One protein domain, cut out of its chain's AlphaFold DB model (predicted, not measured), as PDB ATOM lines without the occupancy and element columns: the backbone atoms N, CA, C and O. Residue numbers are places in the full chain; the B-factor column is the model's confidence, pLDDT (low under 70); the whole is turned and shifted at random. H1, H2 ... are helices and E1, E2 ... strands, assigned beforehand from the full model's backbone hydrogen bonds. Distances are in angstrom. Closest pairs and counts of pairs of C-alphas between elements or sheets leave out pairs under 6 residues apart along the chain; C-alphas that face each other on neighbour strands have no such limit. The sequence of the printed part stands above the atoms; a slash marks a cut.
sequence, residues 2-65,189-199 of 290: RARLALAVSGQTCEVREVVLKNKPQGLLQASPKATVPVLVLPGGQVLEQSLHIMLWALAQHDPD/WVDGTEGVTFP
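This is residues 2 to 65 and 189 to 199 of the 290 residues of the protein "Glutathione S-transferase" of Acidovorax soli (UniProt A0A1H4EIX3). Two helices, H1 and H3, lie side by side at one end of an elongated model, and the short helix H2 lies towards the other end. Two routes join these ends: one runs through the strand E1, with E2 alongside it as a small antiparallel two-strand ribbon, and the other is the long unnamed stretch of residues 32 to 50, which folds back on itself where residues 40 to 41 pair with residues 47 to 48. The printed part has 75 residues with three named helices and two named strands, in the order H1, E1, H2, H3, E2; the class is mostly helix, although under half of the residues are in named elements. The whole is compact, with a radius of gyration of the C-alphas of 12.4 A, and it spans 37 by 24 by 22 A.

Find C-alpha 2 at (195.296, 250.165, 168.433); from there H1 runs through residues 2 to 9, 11.1 A from first to last C-alpha. Next look at residues 14 to 16, the strand E1, and then at residues 26 to 31, the helix H2, 8.6 A long. Find C-alpha 51 at (195.107, 249.077, 162.607), where H3 begins; it is the longest helix, residues 51 to 61, and covers 15.7 A. After the cut, E2 takes residues 196 to 198 and ends with C-alpha 198 at (184.554, 259.020, 168.973).

Begin with H1 and H3, which touch, with the C-alphas of Ala 6 and Met 55 the closest at 5.0 A. They run the same way at a shallow tilt of 17 degrees. Then look at E1 and E2, antiparallel neighbours with 129 degrees between their directions. The C-alphas of Glu 15 and Thr 197 face each other at 4.8 A. Here N 14 and O 198 are 2.8 A apart and N 196 and O 16 are 2.9 A apart, both within hydrogen-bond range. The closest C-alphas of H1 and E2 are those of Ala 8 and Phe 198, 7.8 A apart. E1 and H3 are apart. H2 touches no helix and is apart from H1, H3 and E2. In H1, H2 and H3 every O i to N i+4 pair is within hydrogen-bond range.

The two C-alphas farthest apart are those of Asn 23 and Pro 64, at 37.3 A. Residues 66 to 188 are not printed, and C-alphas 65 and 189 are 31.0 A apart across this cut, in the link from H3 to E2. Of the links that are printed whole, H1 to E1 is tight, E1 to H2 is short and H2 to H3 is long, with 19 residues. The mean pLDDT of the printed part is 91.5, and no printed residue is under 70.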
ATOM      1  N   ARG A   2     194.239 249.298 169.010       96.94
ATOM      2  CA  ARG A   2     195.296 250.165 168.433       96.94
ATOM      3  C   ARG A   2     194.791 251.452 167.760       96.94
ATOM      4  O   ARG A   2     195.187 252.548 168.135       96.94
ATOM      5  N   ALA A   3     193.861 251.307 166.812       97.06
ATOM      6  CA  ALA A   3     193.284 252.428 166.068       97.06
ATOM      7  C   ALA A   3     192.614 253.471 166.980       97.06
ATOM      8  O   ALA A   3     192.834 254.663 166.814       97.06
ATOM      9  N   ARG A   4     191.849 253.021 167.984       96.38
ATOM     10  CA  ARG A   4     191.166 253.907 168.936       96.38
ATOM     11  C   ARG A   4     192.149 254.754 169.748       96.38
ATOM     12  O   ARG A   4     191.897 255.935 169.946       96.38
ATOM     13  N   LEU A   5     193.261 254.161 170.191       96.81
ATOM     14  CA  LEU A   5     194.301 254.868 170.945       96.81
ATOM     15  C   LEU A   5     194.905 256.008 170.119       96.81
ATOM     16  O   LEU A   5     194.954 257.140 170.590       96.81
ATOM     17  N   ALA A   6     195.302 255.715 168.878       97.75
ATOM     18  CA  ALA A   6     195.915 256.708 168.003       97.75
ATOM     19  C   ALA A   6     194.931 257.800 167.559       97.75
ATOM     20  O   ALA A   6     195.265 258.975 167.608       97.75
ATOM     21  N   LEU A   7     193.693 257.443 167.198       97.31
ATOM     22  CA  LEU A   7     192.654 258.432 166.889       97.31
ATOM     23  C   LEU A   7     192.429 259.391 168.068       97.31
ATOM     24  O   LEU A   7     192.332 260.600 167.870       97.31
ATOM     25  N   ALA A   8     192.403 258.863 169.295       96.31
ATOM     26  CA  ALA A   8     192.174 259.671 170.482       96.31
ATOM     27  C   ALA A   8     193.342 260.578 170.861       96.31
ATOM     28  O   ALA A   8     193.103 261.757 171.125       96.31
ATOM     29  N   VAL A   9     194.580 260.075 170.866       96.62
ATOM     30  CA  VAL A   9     195.750 260.917 171.180       96.62
ATOM     31  C   VAL A   9     195.953 262.001 170.119       96.62
ATOM     32  O   VAL A   9     196.252 263.142 170.447       96.62
ATOM     33  N   SER A  10     195.678 261.685 168.852       97.06
ATOM     34  CA  SER A  10     195.764 262.633 167.741       97.06
ATOM     35  C   SER A  10     194.596 263.620 167.675       97.06
ATOM     36  O   SER A  10     194.563 264.463 166.779       97.06
ATOM     37  N   GLY A  11     193.611 263.529 168.575       95.75
ATOM     38  CA  GLY A  11     192.425 264.391 168.560       95.75
ATOM     39  C   GLY A  11     191.558 264.238 167.305       95.75
ATOM     40  O   GLY A  11     190.822 265.158 166.958       95.75
ATOM     41  N   GLN A  12     191.649 263.102 166.606       96.31
ATOM     42  CA  GLN A  12     190.880 262.840 165.392       96.31
ATOM     43  C   GLN A  12     189.489 262.339 165.756       96.31
ATOM     44  O   GLN A  12     189.349 261.271 166.348       96.31
ATOM     45  N   THR A  13     188.461 263.094 165.378       95.06
ATOM     46  CA  THR A  13     187.069 262.723 165.630       95.06
ATOM     47  C   THR A  13     186.490 261.905 164.483       95.06
ATOM     48  O   THR A  13     186.630 262.283 163.320       95.06
ATOM     49  N   CYS A  14     185.785 260.825 164.795       94.31
ATOM     50  CA  CYS A  14     185.056 260.013 163.829       94.31
ATOM     51  C   CYS A  14     183.746 259.484 164.422       94.31
ATOM     52  O   CYS A  14     183.500 259.564 165.623       94.31
ATOM     53  N   GLU A  15     182.910 258.905 163.573       93.94
ATOM     54  CA  GLU A  15     181.809 258.052 164.005       93.94
ATOM     55  C   GLU A  15     182.347 256.626 164.204       93.94
ATOM     56  O   GLU A  15     183.017 256.082 163.324       93.94
ATOM     57  N   VAL A  16     182.092 256.015 165.358       93.88
ATOM     58  CA  VAL A  16     182.435 254.619 165.635       93.88
ATOM     59  C   VAL A  16     181.185 253.747 165.572       93.88
ATOM     60  O   VAL A  16     180.151 254.054 166.165       93.88
ATOM     61  N   ARG A  17     181.303 252.628 164.856       92.75
ATOM     62  CA  ARG A  17     180.271 251.597 164.715       92.75
ATOM     63  C   ARG A  17     180.821 250.296 165.283       92.75
ATOM     64  O   ARG A  17     181.764 249.733 164.731       92.75
ATOM     65  N   GLU A  18     180.282 249.856 166.414       89.06
ATOM     66  CA  GLU A  18     180.683 248.594 167.041       89.06
ATOM     67  C   GLU A  18     180.026 247.429 166.291       89.06
ATOM     68  O   GLU A  18     178.811 247.405 166.148       89.06
ATOM     69  N   VAL A  19     180.793 246.464 165.788       85.69
ATOM     70  CA  VAL A  19     180.251 245.404 164.918       85.69
ATOM     71  C   VAL A  19     180.412 244.026 165.547       85.69
ATOM     72  O   VAL A  19     181.470 243.678 166.068       85.69
ATOM     73  N   VAL A  20     179.378 243.192 165.435       83.12
ATOM     74  CA  VAL A  20     179.431 241.796 165.882       83.12
ATOM     75  C   VAL A  20     179.962 240.928 164.743       83.12
ATOM     76  O   VAL A  20     179.261 240.651 163.780       83.12
ATOM     77  N   LEU A  21     181.200 240.437 164.840       78.69
ATOM     78  CA  LEU A  21     181.838 239.688 163.739       78.69
ATOM     79  C   LEU A  21     181.175 238.342 163.391       78.69
ATOM     80  O   LEU A  21     181.415 237.822 162.302       78.69
ATOM     81  N   LYS A  22     180.355 237.779 164.291       79.12
ATOM     82  CA  LYS A  22     179.530 236.591 164.006       79.12
ATOM     83  C   LYS A  22     178.330 236.918 163.104       79.12
ATOM     84  O   LYS A  22     177.891 236.046 162.367       79.12
ATOM     85  N   ASN A  23     177.836 238.157 163.145       78.06
ATOM     86  CA  ASN A  23     176.731 238.660 162.330       78.06
ATOM     87  C   ASN A  23     177.160 239.979 161.672       78.06
ATOM     88  O   ASN A  23     176.856 241.067 162.161       78.06
ATOM     89  N   LYS A  24     177.974 239.866 160.617       80.44
ATOM     90  CA  LYS A  24     178.636 241.018 159.999       80.44
ATOM     91  C   LYS A  24     177.597 241.930 159.334       80.44
ATOM     92  O   LYS A  24     176.933 241.468 158.407       80.44
ATOM     93  N   PRO A  25     177.495 243.206 159.743       83.62
ATOM     94  CA  PRO A  25     176.542 244.127 159.143       83.62
ATOM     95  C   PRO A  25     176.931 244.462 157.699       83.62
ATOM     96  O   PRO A  25     178.116 244.466 157.335       83.62
ATOM     97  N   GLN A  26     175.937 244.780 156.875       85.31
ATOM     98  CA  GLN A  26     176.118 245.134 155.472       85.31
ATOM     99  C   GLN A  26     177.012 246.367 155.320       85.31
ATOM    100  O   GLN A  26     177.849 246.394 154.414       85.31
ATOM    101  N   GLY A  27     176.925 247.337 156.237       86.12
ATOM    102  CA  GLY A  27     177.810 248.502 156.246       86.12
ATOM    103  C   GLY A  27     179.299 248.144 156.347       86.12
ATOM    104  O   GLY A  27     180.122 248.772 155.682       86.12
ATOM    105  N   LEU A  28     179.667 247.099 157.106       87.38
ATOM    106  CA  LEU A  28     181.057 246.624 157.180       87.38
ATOM    107  C   LEU A  28     181.502 246.002 155.852       87.38
ATOM    108  O   LEU A  28     182.606 246.277 155.391       87.38
ATOM    109  N   LEU A  29     180.646 245.177 155.243       86.25
ATOM    110  CA  LEU A  29     180.935 244.505 153.973       86.25
ATOM    111  C   LEU A  29     181.091 245.502 152.818       86.25
ATOM    112  O   LEU A  29     181.958 245.323 151.965       86.25
ATOM    113  N   GLN A  30     180.273 246.557 152.807       87.38
ATOM    114  CA  GLN A  30     180.364 247.643 151.830       87.38
ATOM    115  C   GLN A  30     181.630 248.480 152.020       87.38
ATOM    116  O   GLN A  30     182.262 248.857 151.037       87.38
ATOM    117  N   ALA A  31     182.013 248.758 153.269       88.12
ATOM    118  CA  ALA A  31     183.226 249.514 153.562       88.12
ATOM    119  C   ALA A  31     184.502 248.711 153.259       88.12
ATOM    120  O   ALA A  31     185.488 249.274 152.794       88.12
ATOM    121  N   SER A  32     184.502 247.406 153.533       88.81
ATOM    122  CA  SER A  32     185.666 246.537 153.385       88.81
ATOM    123  C   SER A  32     185.246 245.117 152.992       88.81
ATOM    124  O   SER A  32     184.671 244.394 153.815       88.81
ATOM    125  N   PRO A  33     185.627 244.638 151.792       84.12
ATOM    126  CA  PRO A  33     185.421 243.245 151.396       84.12
ATOM    127  C   PRO A  33     186.135 242.239 152.310       84.12
ATOM    128  O   PRO A  33     185.713 241.088 152.403       84.12
ATOM    129  N   LYS A  34     187.204 242.655 153.014       84.75
ATOM    130  CA  LYS A  34     187.891 241.809 154.009       84.75
ATOM    131  C   LYS A  34     186.992 241.503 155.200       84.75
ATOM    132  O   LYS A  34     187.137 240.453 155.827       84.75
ATOM    133  N   ALA A  35     186.059 242.404 155.503       84.56
ATOM    134  CA  ALA A  35     185.070 242.234 156.552       84.56
ATOM    135  C   ALA A  35     185.707 241.885 157.912       84.56
ATOM    136  O   ALA A  35     185.229 241.010 158.645       84.56
ATOM    137  N   THR A  36     186.827 242.548 158.202       84.94
ATOM    138  CA  THR A  36     187.601 242.473 159.443       84.94
ATOM    139  C   THR A  36     187.704 243.858 160.046       84.94
ATOM    140  O   THR A  36     187.798 244.834 159.312       84.94
ATOM    141  N   VAL A  37     187.752 243.942 161.370       90.00
ATOM    142  CA  VAL A  37     187.986 245.202 162.081       90.00
ATOM    143  C   VAL A  37     189.448 245.336 162.516       90.00
ATOM    144  O   VAL A  37     190.131 244.320 162.671       90.00
ATOM    145  N   PRO A  38     189.933 246.573 162.722       94.19
ATOM    146  CA  PRO A  38     189.251 247.849 162.460       94.19
ATOM    147  C   PRO A  38     189.250 248.256 160.977       94.19
ATOM    148  O   PRO A  38     190.171 247.928 160.232       94.19
ATOM    149  N   VAL A  39     188.243 249.049 160.594       94.38
ATOM    150  CA  VAL A  39     188.141 249.745 159.301       94.38
ATOM    151  C   VAL A  39     187.897 251.225 159.579       94.38
ATOM    152  O   VAL A  39     187.036 251.555 160.392       94.38
ATOM    153  N   LEU A  40     188.640 252.106 158.914       96.00
ATOM    154  CA  LEU A  40     188.404 253.548 158.929       96.00
ATOM    155  C   LEU A  40     188.108 254.024 157.510       96.00
ATOM    156  O   LEU A  40     188.913 253.809 156.605       96.00
ATOM    157  N   VAL A  41     186.972 254.691 157.334       95.19
ATOM    158  CA  VAL A  41     186.597 255.346 156.079       95.19
ATOM    159  C   VAL A  41     186.875 256.838 156.229       95.19
ATOM    160  O   VAL A  41     186.344 257.480 157.133       95.19
ATOM    161  N   LEU A  42     187.739 257.378 155.374       94.50
ATOM    162  CA  LEU A  42     188.135 258.784 155.392       94.50
ATOM    163  C   LEU A  42     187.159 259.659 154.592       94.50
ATOM    164  O   LEU A  42     186.483 259.158 153.683       94.50
ATOM    165  N   PRO A  43     187.128 260.982 154.850       88.31
ATOM    166  CA  PRO A  43     186.481 261.927 153.948       88.31
ATOM    167  C   PRO A  43     187.025 261.745 152.522       88.31
ATOM    168  O   PRO A  43     188.235 261.769 152.308       88.31
ATOM    169  N   GLY A  44     186.142 261.511 151.550       87.00
ATOM    170  CA  GLY A  44     186.523 261.190 150.165       87.00
ATOM    171  C   GLY A  44     186.519 259.697 149.814       87.00
ATOM    172  O   GLY A  44     186.779 259.352 148.666       87.00
ATOM    173  N   GLY A  45     186.185 258.812 150.760       89.25
ATOM    174  CA  GLY A  45     185.906 257.395 150.488       89.25
ATOM    175  C   GLY A  45     187.127 256.473 150.492       89.25
ATOM    176  O   GLY A  45     186.979 255.277 150.260       89.25
ATOM    177  N   GLN A  46     188.326 256.986 150.784       93.12
ATOM    178  CA  GLN A  46     189.492 256.133 151.021       93.12
ATOM    179  C   GLN A  46     189.265 255.264 152.267       93.12
ATOM    180  O   GLN A  46     188.819 255.760 153.302       93.12
ATOM    181  N   VAL A  47     189.625 253.982 152.183       94.50
ATOM    182  CA  VAL A  47     189.450 253.014 153.274       94.50
ATOM    183  C   VAL A  47     190.805 252.538 153.794       94.50
ATOM    184  O   VAL A  47     191.654 252.079 153.029       94.50
ATOM    185  N   LEU A  48     191.000 252.616 155.112       94.00
ATOM    186  CA  LEU A  48     192.132 252.034 155.829       94.00
ATOM    187  C   LEU A  48     191.661 250.802 156.605       94.00
ATOM    188  O   LEU A  48     190.845 250.903 157.516       94.00
ATOM    189  N   GLU A  49     192.203 249.635 156.267       92.56
ATOM    190  CA  GLU A  49     191.742 248.335 156.792       92.56
ATOM    191  C   GLU A  49     192.755 247.668 157.735       92.56
ATOM    192  O   GLU A  49     192.659 246.477 158.025       92.56
ATOM    193  N   GLN A  50     193.804 248.387 158.140       92.69
ATOM    194  CA  GLN A  50     194.857 247.871 159.011       92.69
ATOM    195  C   GLN A  50     195.059 248.813 160.184       92.69
ATOM    196  O   GLN A  50     195.278 250.010 160.007       92.69
ATOM    197  N   SER A  51     195.021 248.261 161.395       97.00
ATOM    198  CA  SER A  51     195.107 249.077 162.607       97.00
ATOM    199  C   SER A  51     196.397 249.900 162.699       97.00
ATOM    200  O   SER A  51     196.314 251.055 163.100       97.00
ATOM    201  N   LEU A  52     197.551 249.376 162.256       98.00
ATOM    202  CA  LEU A  52     198.802 250.141 162.188       98.00
ATOM    203  C   LEU A  52     198.723 251.297 161.177       98.00
ATOM    204  O   LEU A  52     199.163 252.399 161.483       98.00
ATOM    205  N   HIS A  53     198.114 251.088 160.004       97.81
ATOM    206  CA  HIS A  53     197.919 252.165 159.024       97.81
ATOM    207  C   HIS A  53     197.015 253.269 159.575       97.81
ATOM    208  O   HIS A  53     197.313 254.442 159.387       97.81
ATOM    209  N   ILE A  54     195.951 252.905 160.300       98.31
ATOM    210  CA  ILE A  54     195.084 253.882 160.971       98.31
ATOM    211  C   ILE A  54     195.873 254.656 162.035       98.31
ATOM    212  O   ILE A  54     195.737 255.875 162.114       98.31
ATOM    213  N   MET A  55     196.722 253.978 162.819       98.62
ATOM    214  CA  MET A  55     197.574 254.653 163.802       98.62
ATOM    215  C   MET A  55     198.511 255.666 163.144       98.62
ATOM    216  O   MET A  55     198.545 256.823 163.551       98.62
ATOM    217  N   LEU A  56     199.242 255.244 162.110       98.56
ATOM    218  CA  LEU A  56     200.179 256.103 161.388       98.56
ATOM    219  C   LEU A  56     199.470 257.280 160.712       98.56
ATOM    220  O   LEU A  56     199.975 258.398 160.768       98.56
ATOM    221  N   TRP A  57     198.299 257.045 160.115       98.25
ATOM    222  CA  TRP A  57     197.485 258.102 159.521       98.25
ATOM    223  C   TRP A  57     197.053 259.137 160.565       98.25
ATOM    224  O   TRP A  57     197.251 260.330 160.339       98.25
ATOM    225  N   ALA A  58     196.523 258.694 161.712       98.19
ATOM    226  CA  ALA A  58     196.052 259.584 162.773       98.19
ATOM    227  C   ALA A  58     197.198 260.436 163.338       98.19
ATOM    228  O   ALA A  58     197.098 261.662 163.377       98.19
ATOM    229  N   LEU A  59     198.329 259.801 163.668       98.38
ATOM    230  CA  LEU A  59     199.522 260.479 164.188       98.38
ATOM    231  C   LEU A  59     200.179 261.400 163.148       98.38
ATOM    232  O   LEU A  59     200.882 262.342 163.501       98.38
ATOM    233  N   ALA A  60     199.981 261.154 161.852       98.06
ATOM    234  CA  ALA A  60     200.423 262.080 160.813       98.06
ATOM    235  C   ALA A  60     199.580 263.364 160.763       98.06
ATOM    236  O   ALA A  60     200.103 264.387 160.329       98.06
ATOM    237  N   GLN A  61     198.317 263.327 161.212       97.38
ATOM    238  CA  GLN A  61     197.483 264.530 161.313       97.38
ATOM    239  C   GLN A  61     197.910 265.400 162.498       97.38
ATOM    240  O   GLN A  61     198.011 266.617 162.371       97.38
ATOM    241  N   HIS A  62     198.147 264.775 163.654       98.19
ATOM    242  CA  HIS A  62     198.532 265.452 164.888       98.19
ATOM    243  C   HIS A  62     199.110 264.432 165.884       98.19
ATOM    244  O   HIS A  62     198.498 263.392 166.128       98.19
ATOM    245  N   ASP A  63     200.278 264.714 166.461       97.75
ATOM    246  CA  ASP A  63     200.983 263.816 167.394       97.75
ATOM    247  C   ASP A  63     201.461 264.596 168.634       97.75
ATOM    248  O   ASP A  63     202.652 264.888 168.762       97.75
ATOM    249  N   PRO A  64     200.538 265.008 169.523       96.75
ATOM    250  CA  PRO A  64     200.871 265.873 170.657       96.75
ATOM    251  C   PRO A  64     201.752 265.177 171.703       96.75
ATOM    252  O   PRO A  64     202.507 265.846 172.405       96.75
ATOM    253  N   ASP A  65     201.689 263.845 171.774       95.50
ATOM    254  CA  ASP A  65     202.450 263.025 172.722       95.50
ATOM    255  C   ASP A  65     203.762 262.487 172.113       95.50
ATOM    256  O   ASP A  65     204.496 261.749 172.772       95.50
ATOM    257  N   TRP A 189     176.280 248.227 166.837       88.00
ATOM    258  CA  TRP A 189     175.682 249.078 165.829       88.00
ATOM    259  C   TRP A 189     174.710 248.273 164.964       88.00
ATOM    260  O   TRP A 189     174.983 247.127 164.599       88.00
ATOM    261  N   VAL A 190     173.586 248.901 164.623       83.31
ATOM    262  CA  VAL A 190     172.548 248.336 163.759       83.31
ATOM    263  C   VAL A 190     172.624 249.023 162.401       83.31
ATOM    264  O   VAL A 190     172.692 250.253 162.337       83.31
ATOM    265  N   ASP A 191     172.607 248.248 161.314       81.31
ATOM    266  CA  ASP A 191     172.653 248.800 159.956       81.31
ATOM    267  C   ASP A 191     171.583 249.885 159.750       81.31
ATOM    268  O   ASP A 191     170.424 249.732 160.135       81.31
ATOM    269  N   GLY A 192     171.990 250.998 159.138       82.44
ATOM    270  CA  GLY A 192     171.117 252.149 158.889       82.44
ATOM    271  C   GLY A 192     170.953 253.115 160.069       82.44
ATOM    272  O   GLY A 192     170.323 254.154 159.890       82.44
ATOM    273  N   THR A 193     171.528 252.827 161.241       85.88
ATOM    274  CA  THR A 193     171.569 253.775 162.372       85.88
ATOM    275  C   THR A 193     172.834 254.633 162.355       85.88
ATOM    276  O   THR A 193     173.833 254.276 161.726       85.88
ATOM    277  N   GLU A 194     172.818 255.768 163.053       88.00
ATOM    278  CA  GLU A 194     174.038 256.536 163.314       88.00
ATOM    279  C   GLU A 194     174.903 255.811 164.354       88.00
ATOM    280  O   GLU A 194     174.412 255.260 165.342       88.00
ATOM    281  N   GLY A 195     176.209 255.794 164.129       88.00
ATOM    282  CA  GLY A 195     177.195 255.387 165.117       88.00
ATOM    283  C   GLY A 195     177.438 256.471 166.166       88.00
ATOM    284  O   GLY A 195     176.820 257.533 166.184       88.00
ATOM    285  N   VAL A 196     178.367 256.196 167.075       90.56
ATOM    286  CA  VAL A 196     178.652 257.072 168.218       90.56
ATOM    287  C   VAL A 196     179.821 257.994 167.884       90.56
ATOM    288  O   VAL A 196     180.776 257.581 167.235       90.56
ATOM    289  N   THR A 197     179.799 259.245 168.339       92.88
ATOM    290  CA  THR A 197     180.969 260.122 168.213       92.88
ATOM    291  C   THR A 197     182.143 259.581 169.031       92.88
ATOM    292  O   THR A 197     182.024 259.303 170.225       92.88
ATOM    293  N   PHE A 198     183.299 259.468 168.390       92.88
ATOM    294  CA  PHE A 198     184.554 259.020 168.973       92.88
ATOM    295  C   PHE A 198     185.665 260.035 168.674       92.88
ATOM    296  O   PHE A 198     185.678 260.591 167.579       92.88
ATOM    297  N   PRO A 199     186.635 260.255 169.577       90.69
ATOM    298  CA  PRO A 199     186.653 259.826 170.972       90.69
ATOM    299  C   PRO A 199     185.507 260.472 171.764       90.69
ATOM    300  O   PRO A 199     184.998 261.517 171.355       90.69
TER     301      PRO A 199